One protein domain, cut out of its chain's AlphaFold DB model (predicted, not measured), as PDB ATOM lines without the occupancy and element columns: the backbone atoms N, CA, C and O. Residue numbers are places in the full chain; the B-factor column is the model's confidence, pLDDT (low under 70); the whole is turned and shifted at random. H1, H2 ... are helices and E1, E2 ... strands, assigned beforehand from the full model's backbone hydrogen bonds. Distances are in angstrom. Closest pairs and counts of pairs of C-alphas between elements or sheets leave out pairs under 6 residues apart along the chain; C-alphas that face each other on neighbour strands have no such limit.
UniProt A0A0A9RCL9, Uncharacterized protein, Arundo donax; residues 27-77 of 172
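What this domain is: This is residues 27 to 77 of the 172 residues of an uncharacterized protein of Arundo donax (UniProt A0A0A9RCL9). A small two-strand hairpin, E1 and E2, and a short helix, H2, follow one another back along the side of one long helix, H1, which makes most of the length of a rod. H1 and H2 form a helical hairpin; E1 follows H2 with 0 residues between them and lies beside H1, where H1's residues 29 to 41 come within 10 A of the sheet, and E2 folds back on E1. The printed part has 51 residues, in the order H1, H2, E1, E2, with an antiparallel sheet of order E1 - E2; the class is mostly helix. It is only just compact, close to loose, with a radius of gyration of the C-alphas of 11.8 A and spans of 36 by 16 by 12 A.

How they stand to each other: E1, residues 65 to 68, and E2, residues 73 to 76, form an antiparallel hairpin, their directions at 139 degrees. N 66 and O 75 are within hydrogen-bond range at 2.8 A, as are N 75 and O 66 at 2.9 A. The closest C-alphas of E1 and H1, residues 27 to 49, are those of Phe 67 and Ala 33, 5.4 A apart. H1 and E2 are apart. H1 and H2, residues 55 to 64, touch, closest at the C-alphas of Gln 48 and Gly 55, 4.0 A; they run opposite ways at a shallow tilt of 19 degrees. Every O i to N i+4 pair is within hydrogen-bond range in H1, and 5 of 6 in H2.

Where its parts are: E1 spans 10.3 A and E2 10.2 A, ending at C-alpha 76 (36.074, 14.418, 93.547). H1 spans 33.0 A from C-alpha 27 (35.907, 29.633, 78.844), and H2 14.8 A.

The domain as a whole: The two C-alphas farthest apart, those of Ala 27 and Pro 53, are 37.1 A apart. The links H1 to H2, H2 to E1 and E1 to E2 are tight. The printed part has no cut, its mean pLDDT is 89.8, and no printed residue is under 70.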
ATOM      1  N   ALA A  27      34.449  29.628  78.835       88.69
ATOM      2  CA  ALA A  27      35.907  29.633  78.844       88.69
ATOM      3  C   ALA A  27      36.479  30.230  80.138       88.69
ATOM      4  O   ALA A  27      37.397  29.653  80.718       88.69
ATOM      5  N   GLU A  28      35.920  31.339  80.626       89.75
ATOM      6  CA  GLU A  28      36.348  31.958  81.888       89.75
ATOM      7  C   GLU A  28      36.085  31.039  83.081       89.75
ATOM      8  O   GLU A  28      36.971  30.841  83.910       89.75
ATOM      9  N   ARG A  29      34.915  30.386  83.124       87.06
ATOM     10  CA  ARG A  29      34.591  29.412  84.179       87.06
ATOM     11  C   ARG A  29      35.515  28.190  84.147       87.06
ATOM     12  O   ARG A  29      35.927  27.701  85.197       87.06
ATOM     13  N   ALA A  30      35.871  27.701  82.957       88.50
ATOM     14  CA  ALA A  30      36.832  26.608  82.811       88.50
ATOM     15  C   ALA A  30      38.247  27.015  83.259       88.50
ATOM     16  O   ALA A  30      38.916  26.245  83.948       88.50
ATOM     17  N   ALA A  31      38.684  28.233  82.920       92.12
ATOM     18  CA  ALA A  31      39.976  28.768  83.342       92.12
ATOM     19  C   ALA A  31      40.045  28.972  84.865       92.12
ATOM     20  O   ALA A  31      41.059  28.659  85.492       92.12
ATOM     21  N   GLU A  32      38.958  29.441  85.481       91.75
ATOM     22  CA  GLU A  32      38.843  29.544  86.936       91.75
ATOM     23  C   GLU A  32      38.949  28.165  87.601       91.75
ATOM     24  O   GLU A  32      39.757  27.979  88.515       91.75
ATOM     25  N   ALA A  33      38.203  27.172  87.106       90.81
ATOM     26  CA  ALA A  33      38.276  25.799  87.602       90.81
ATOM     27  C   ALA A  33      39.702  25.227  87.496       90.81
ATOM     28  O   ALA A  33      40.196  24.610  88.442       90.81
ATOM     29  N   GLU A  34      40.404  25.469  86.384       92.62
ATOM     30  CA  GLU A  34      41.794  25.042  86.215       92.62
ATOM     31  C   GLU A  34      42.745  25.741  87.198       92.62
ATOM     32  O   GLU A  34      43.559  25.076  87.845       92.62
ATOM     33  N   SER A  35      42.605  27.055  87.380       93.88
ATOM     34  CA  SER A  35      43.380  27.833  88.356       93.88
ATOM     35  C   SER A  35      43.197  27.296  89.780       93.88
ATOM     36  O   SER A  35      44.169  27.089  90.515       93.88
ATOM     37  N   LEU A  36      41.958  26.972  90.161       93.69
ATOM     38  CA  LEU A  36      41.642  26.376  91.459       93.69
ATOM     39  C   LEU A  36      42.274  24.986  91.634       93.69
ATOM     40  O   LEU A  36      42.826  24.703  92.703       93.69
ATOM     41  N   ARG A  37      42.261  24.137  90.592       91.94
ATOM     42  CA  ARG A  37      42.961  22.837  90.602       91.94
ATOM     43  C   ARG A  37      44.468  23.018  90.800       91.94
ATOM     44  O   ARG A  37      45.057  22.357  91.655       91.94
ATOM     45  N   GLN A  38      45.094  23.926  90.049       94.69
ATOM     46  CA  GLN A  38      46.533  24.192  90.143       94.69
ATOM     47  C   GLN A  38      46.923  24.701  91.535       94.69
ATOM     48  O   GLN A  38      47.872  24.193  92.140       94.69
ATOM     49  N   LYS A  39      46.147  25.637  92.088       96.06
ATOM     50  CA  LYS A  39      46.355  26.159  93.441       96.06
ATOM     51  C   LYS A  39      46.250  25.062  94.503       96.06
ATOM     52  O   LYS A  39      47.108  24.984  95.379       96.06
ATOM     53  N   ALA A  40      45.248  24.184  94.411       94.38
ATOM     54  CA  ALA A  40      45.085  23.070  95.345       94.38
ATOM     55  C   ALA A  40      46.276  22.094  95.304       94.38
ATOM     56  O   ALA A  40      46.763  21.662  96.353       94.38
ATOM     57  N   LEU A  41      46.778  21.777  94.106       95.19
ATOM     58  CA  LEU A  41      47.975  20.951  93.928       95.19
ATOM     59  C   LEU A  41      49.216  21.611  94.538       95.19
ATOM     60  O   LEU A  41      49.995  20.951  95.229       95.19
ATOM     61  N   GLU A  42      49.394  22.913  94.319       95.94
ATOM     62  CA  GLU A  42      50.535  23.647  94.855       95.94
ATOM     63  C   GLU A  42      50.497  23.731  96.388       95.94
ATOM     64  O   GLU A  42      51.498  23.450  97.050       95.94
ATOM     65  N   GLU A  43      49.341  24.051  96.975       94.88
ATOM     66  CA  GLU A  43      49.142  24.068  98.428       94.88
ATOM     67  C   GLU A  43      49.428  22.701  99.056       94.88
ATOM     68  O   GLU A  43      50.108  22.610 100.085       94.88
ATOM     69  N   ALA A  44      48.963  21.624  98.421       93.88
ATOM     70  CA  ALA A  44      49.212  20.274  98.896       93.88
ATOM     71  C   ALA A  44      50.702  19.904  98.831       93.88
ATOM     72  O   ALA A  44      51.248  19.372  99.805       93.88
ATOM     73  N   ARG A  45      51.387  20.263  97.739       93.94
ATOM     74  CA  ARG A  45      52.836  20.070  97.586       93.94
ATOM     75  C   ARG A  45      53.623  20.864  98.629       93.94
ATOM     76  O   ARG A  45      54.546  20.326  99.241       93.94
ATOM     77  N   ARG A  46      53.248  22.121  98.886       94.81
ATOM     78  CA  ARG A  46      53.851  22.958  99.941       94.81
ATOM     79  C   ARG A  46      53.673  22.322 101.321       94.81
ATOM     80  O   ARG A  46      54.643  22.217 102.069       94.81
ATOM     81  N   ALA A  47      52.472  21.839 101.642       92.38
ATOM     82  CA  ALA A  47      52.200  21.165 102.911       92.38
ATOM     83  C   ALA A  47      53.033  19.884 103.084       92.38
ATOM     84  O   ALA A  47      53.520  19.601 104.179       92.38
ATOM     85  N   GLN A  48      53.222  19.118 102.011       90.38
ATOM     86  CA  GLN A  48      54.060  17.923 102.029       90.38
ATOM     87  C   GLN A  48      55.540  18.258 102.243       90.38
ATOM     88  O   GLN A  48      56.176  17.638 103.094       90.38
ATOM     89  N   MET A  49      56.075  19.256 101.532       92.88
ATOM     90  CA  MET A  49      57.458  19.719 101.718       92.88
ATOM     91  C   MET A  49      57.704  20.258 103.132       92.88
ATOM     92  O   MET A  49      58.779  20.056 103.685       92.88
ATOM     93  N   ALA A  50      56.695  20.877 103.748       94.38
ATOM     94  CA  ALA A  50      56.744  21.338 105.134       94.38
ATOM     95  C   ALA A  50      56.659  20.202 106.180       94.38
ATOM     96  O   ALA A  50      56.615  20.480 107.376       94.38
ATOM     97  N   GLY A  51      56.593  18.930 105.765       91.44
ATOM     98  CA  GLY A  51      56.523  17.789 106.680       91.44
ATOM     99  C   GLY A  51      55.181  17.654 107.405       91.44
ATOM    100  O   GLY A  51      55.119  17.053 108.476       91.44
ATOM    101  N   HIS A  52      54.094  18.204 106.851       90.94
ATOM    102  CA  HIS A  52      52.766  18.093 107.453       90.94
ATOM    103  C   HIS A  52      52.380  16.607 107.635       90.94
ATOM    104  O   HIS A  52      52.475  15.847 106.668       90.94
ATOM    105  N   PRO A  53      51.858  16.176 108.803       88.19
ATOM    106  CA  PRO A  53      51.543  14.763 109.067       88.19
ATOM    107  C   PRO A  53      50.602  14.122 108.035       88.19
ATOM    108  O   PRO A  53      50.758  12.967 107.658       88.19
ATOM    109  N   LEU A  54      49.644  14.901 107.519       87.25
ATOM    110  CA  LEU A  54      48.723  14.497 106.445       87.25
ATOM    111  C   LEU A  54      49.161  14.949 105.039       87.25
ATOM    112  O   LEU A  54      48.335  14.995 104.135       87.25
ATOM    113  N   GLY A  55      50.423  15.340 104.845       87.81
ATOM    114  CA  GLY A  55      50.919  15.909 103.587       87.81
ATOM    115  C   GLY A  55      50.691  14.987 102.388       87.81
ATOM    116  O   GLY A  55      50.088  15.410 101.409       87.81
ATOM    117  N   ARG A  56      51.057  13.701 102.510       86.38
ATOM    118  CA  ARG A  56      50.805  12.689 101.463       86.38
ATOM    119  C   ARG A  56      49.322  12.546 101.126       86.38
ATOM    120  O   ARG A  56      48.956  12.517  99.959       86.38
ATOM    121  N   ARG A  57      48.458  12.506 102.145       86.31
ATOM    122  CA  ARG A  57      47.004  12.420 101.952       86.31
ATOM    123  C   ARG A  57      46.448  13.671 101.266       86.31
ATOM    124  O   ARG A  57      45.616  13.544 100.377       86.31
ATOM    125  N   LYS A  58      46.905  14.866 101.657       88.31
ATOM    126  CA  LYS A  58      46.517  16.137 101.021       88.31
ATOM    127  C   LYS A  58      46.933  16.170  99.553       88.31
ATOM    128  O   LYS A  58      46.120  16.532  98.714       88.31
ATOM    129  N   GLU A  59      48.162  15.756  99.248       90.81
ATOM    130  CA  GLU A  59      48.665  15.658  97.873       90.81
ATOM    131  C   GLU A  59      47.812  14.698  97.041       90.81
ATOM    132  O   GLU A  59      47.368  15.041  95.949       90.81
ATOM    133  N   ALA A  60      47.527  13.517  97.581       88.25
ATOM    134  CA  ALA A  60      46.768  12.505  96.871       88.25
ATOM    135  C   ALA A  60      45.294  12.910  96.654       88.25
ATOM    136  O   ALA A  60      44.758  12.687  95.572       88.25
ATOM    137  N   LEU A  61      44.663  13.590  97.624       88.94
ATOM    138  CA  LEU A  61      43.326  14.173  97.459       88.94
ATOM    139  C   LEU A  61      43.310  15.320  96.441       88.94
ATOM    140  O   LEU A  61      42.375  15.409  95.654       88.94
ATOM    141  N   ALA A  62      44.339  16.170  96.410       91.44
ATOM    142  CA  ALA A  62      44.417  17.267  95.445       91.44
ATOM    143  C   ALA A  62      44.478  16.770  93.988       91.44
ATOM    144  O   ALA A  62      43.971  17.443  93.100       91.44
ATOM    145  N   ARG A  63      45.034  15.574  93.739       89.12
ATOM    146  CA  ARG A  63      45.076  14.955  92.397       89.12
ATOM    147  C   ARG A  63      43.706  14.529  91.868       89.12
ATOM    148  O   ARG A  63      43.532  14.444  90.658       89.12
ATOM    149  N   ILE A  64      42.765  14.221  92.759       89.88
ATOM    150  CA  ILE A  64      41.407  13.779  92.400       89.88
ATOM    151  C   ILE A  64      40.349  14.858  92.647       89.88
ATOM    152  O   ILE A  64      39.166  14.635  92.391       89.88
ATOM    153  N   LEU A  65      40.763  16.001  93.195       90.81
ATOM    154  CA  LEU A  65      39.910  17.150  93.443       90.81
ATOM    155  C   LEU A  65      39.672  17.899  92.136       90.81
ATOM    156  O   LEU A  65      40.595  18.183  91.374       90.81
ATOM    157  N   ASP A  66      38.418  18.245  91.922       92.06
ATOM    158  CA  ASP A  66      37.935  18.916  90.739       92.06
ATOM    159  C   ASP A  66      36.891  19.987  91.124       92.06
ATOM    160  O   ASP A  66      36.444  20.052  92.273       92.06
ATOM    161  N   PHE A  67      36.546  20.866  90.190       90.12
ATOM    162  CA  PHE A  67      35.680  22.019  90.381       90.12
ATOM    163  C   PHE A  67      34.631  22.045  89.279       90.12
ATOM    164  O   PHE A  67      34.969  21.998  88.098       90.12
ATOM    165  N   ASP A  68      33.359  22.111  89.668       87.69
ATOM    166  CA  ASP A  68      32.257  22.260  88.728       87.69
ATOM    167  C   ASP A  68      32.177  23.738  88.311       87.69
ATOM    168  O   ASP A  68      31.812  24.579  89.138       87.69
ATOM    169  N   PRO A  69      32.499  24.080  87.048       83.38
ATOM    170  CA  PRO A  69      32.460  25.461  86.578       83.38
ATOM    171  C   PRO A  69      31.042  26.047  86.589       83.38
ATOM    172  O   PRO A  69      30.885  27.264  86.617       83.38
ATOM    173  N   LYS A  70      29.999  25.208  86.552       79.31
ATOM    174  CA  LYS A  70      28.597  25.639  86.583       79.31
ATOM    175  C   LYS A  70      28.086  25.769  88.004       79.31
ATOM    176  O   LYS A  70      27.360  26.704  88.272       79.31
ATOM    177  N   GLN A  71      28.445  24.865  88.907       79.88
ATOM    178  CA  GLN A  71      27.924  24.891  90.281       79.88
ATOM    179  C   GLN A  71      28.860  25.600  91.270       79.88
ATOM    180  O   GLN A  71      28.547  25.680  92.453       79.88
ATOM    181  N   ARG A  72      30.030  26.077  90.810       76.62
ATOM    182  CA  ARG A  72      31.100  26.680  91.634       76.62
ATOM    183  C   ARG A  72      31.475  25.822  92.858       76.62
ATOM    184  O   ARG A  72      31.942  26.319  93.881       76.62
ATOM    185  N   GLY A  73      31.306  24.505  92.739       83.06
ATOM    186  CA  GLY A  73      31.487  23.535  93.814       83.06
ATOM    187  C   GLY A  73      32.715  22.654  93.608       83.06
ATOM    188  O   GLY A  73      33.099  22.348  92.481       83.06
ATOM    189  N   ARG A  74      33.323  22.205  94.708       87.81
ATOM    190  CA  ARG A  74      34.379  21.183  94.687       87.81
ATOM    191  C   ARG A  74      33.756  19.796  94.637       87.81
ATOM    192  O   ARG A  74      32.911  19.480  95.470       87.81
ATOM    193  N   TYR A  75      34.238  18.946  93.743       87.88
ATOM    194  CA  TYR A  75      33.883  17.531  93.716       87.88
ATOM    195  C   TYR A  75      35.131  16.668  93.548       87.88
ATOM    196  O   TYR A  75      36.208  17.155  93.220       87.88
ATOM    197  N   TYR A  76      35.001  15.370  93.802       85.44
ATOM    198  CA  TYR A  76      36.074  14.418  93.547       85.44
ATOM    199  C   TYR A  76      35.739  13.610  92.301       85.44
ATOM    200  O   TYR A  76      34.707  12.945  92.249       85.44
ATOM    201  N   ASN A  77      36.609  13.663  91.295       84.06
ATOM    202  CA  ASN A  77      36.409  12.954  90.027       84.06
ATOM    203  C   ASN A  77      36.669  11.439  90.138       84.06
ATOM    204  O   ASN A  77      36.345  10.672  89.231       84.06
TER     205      ASN A  77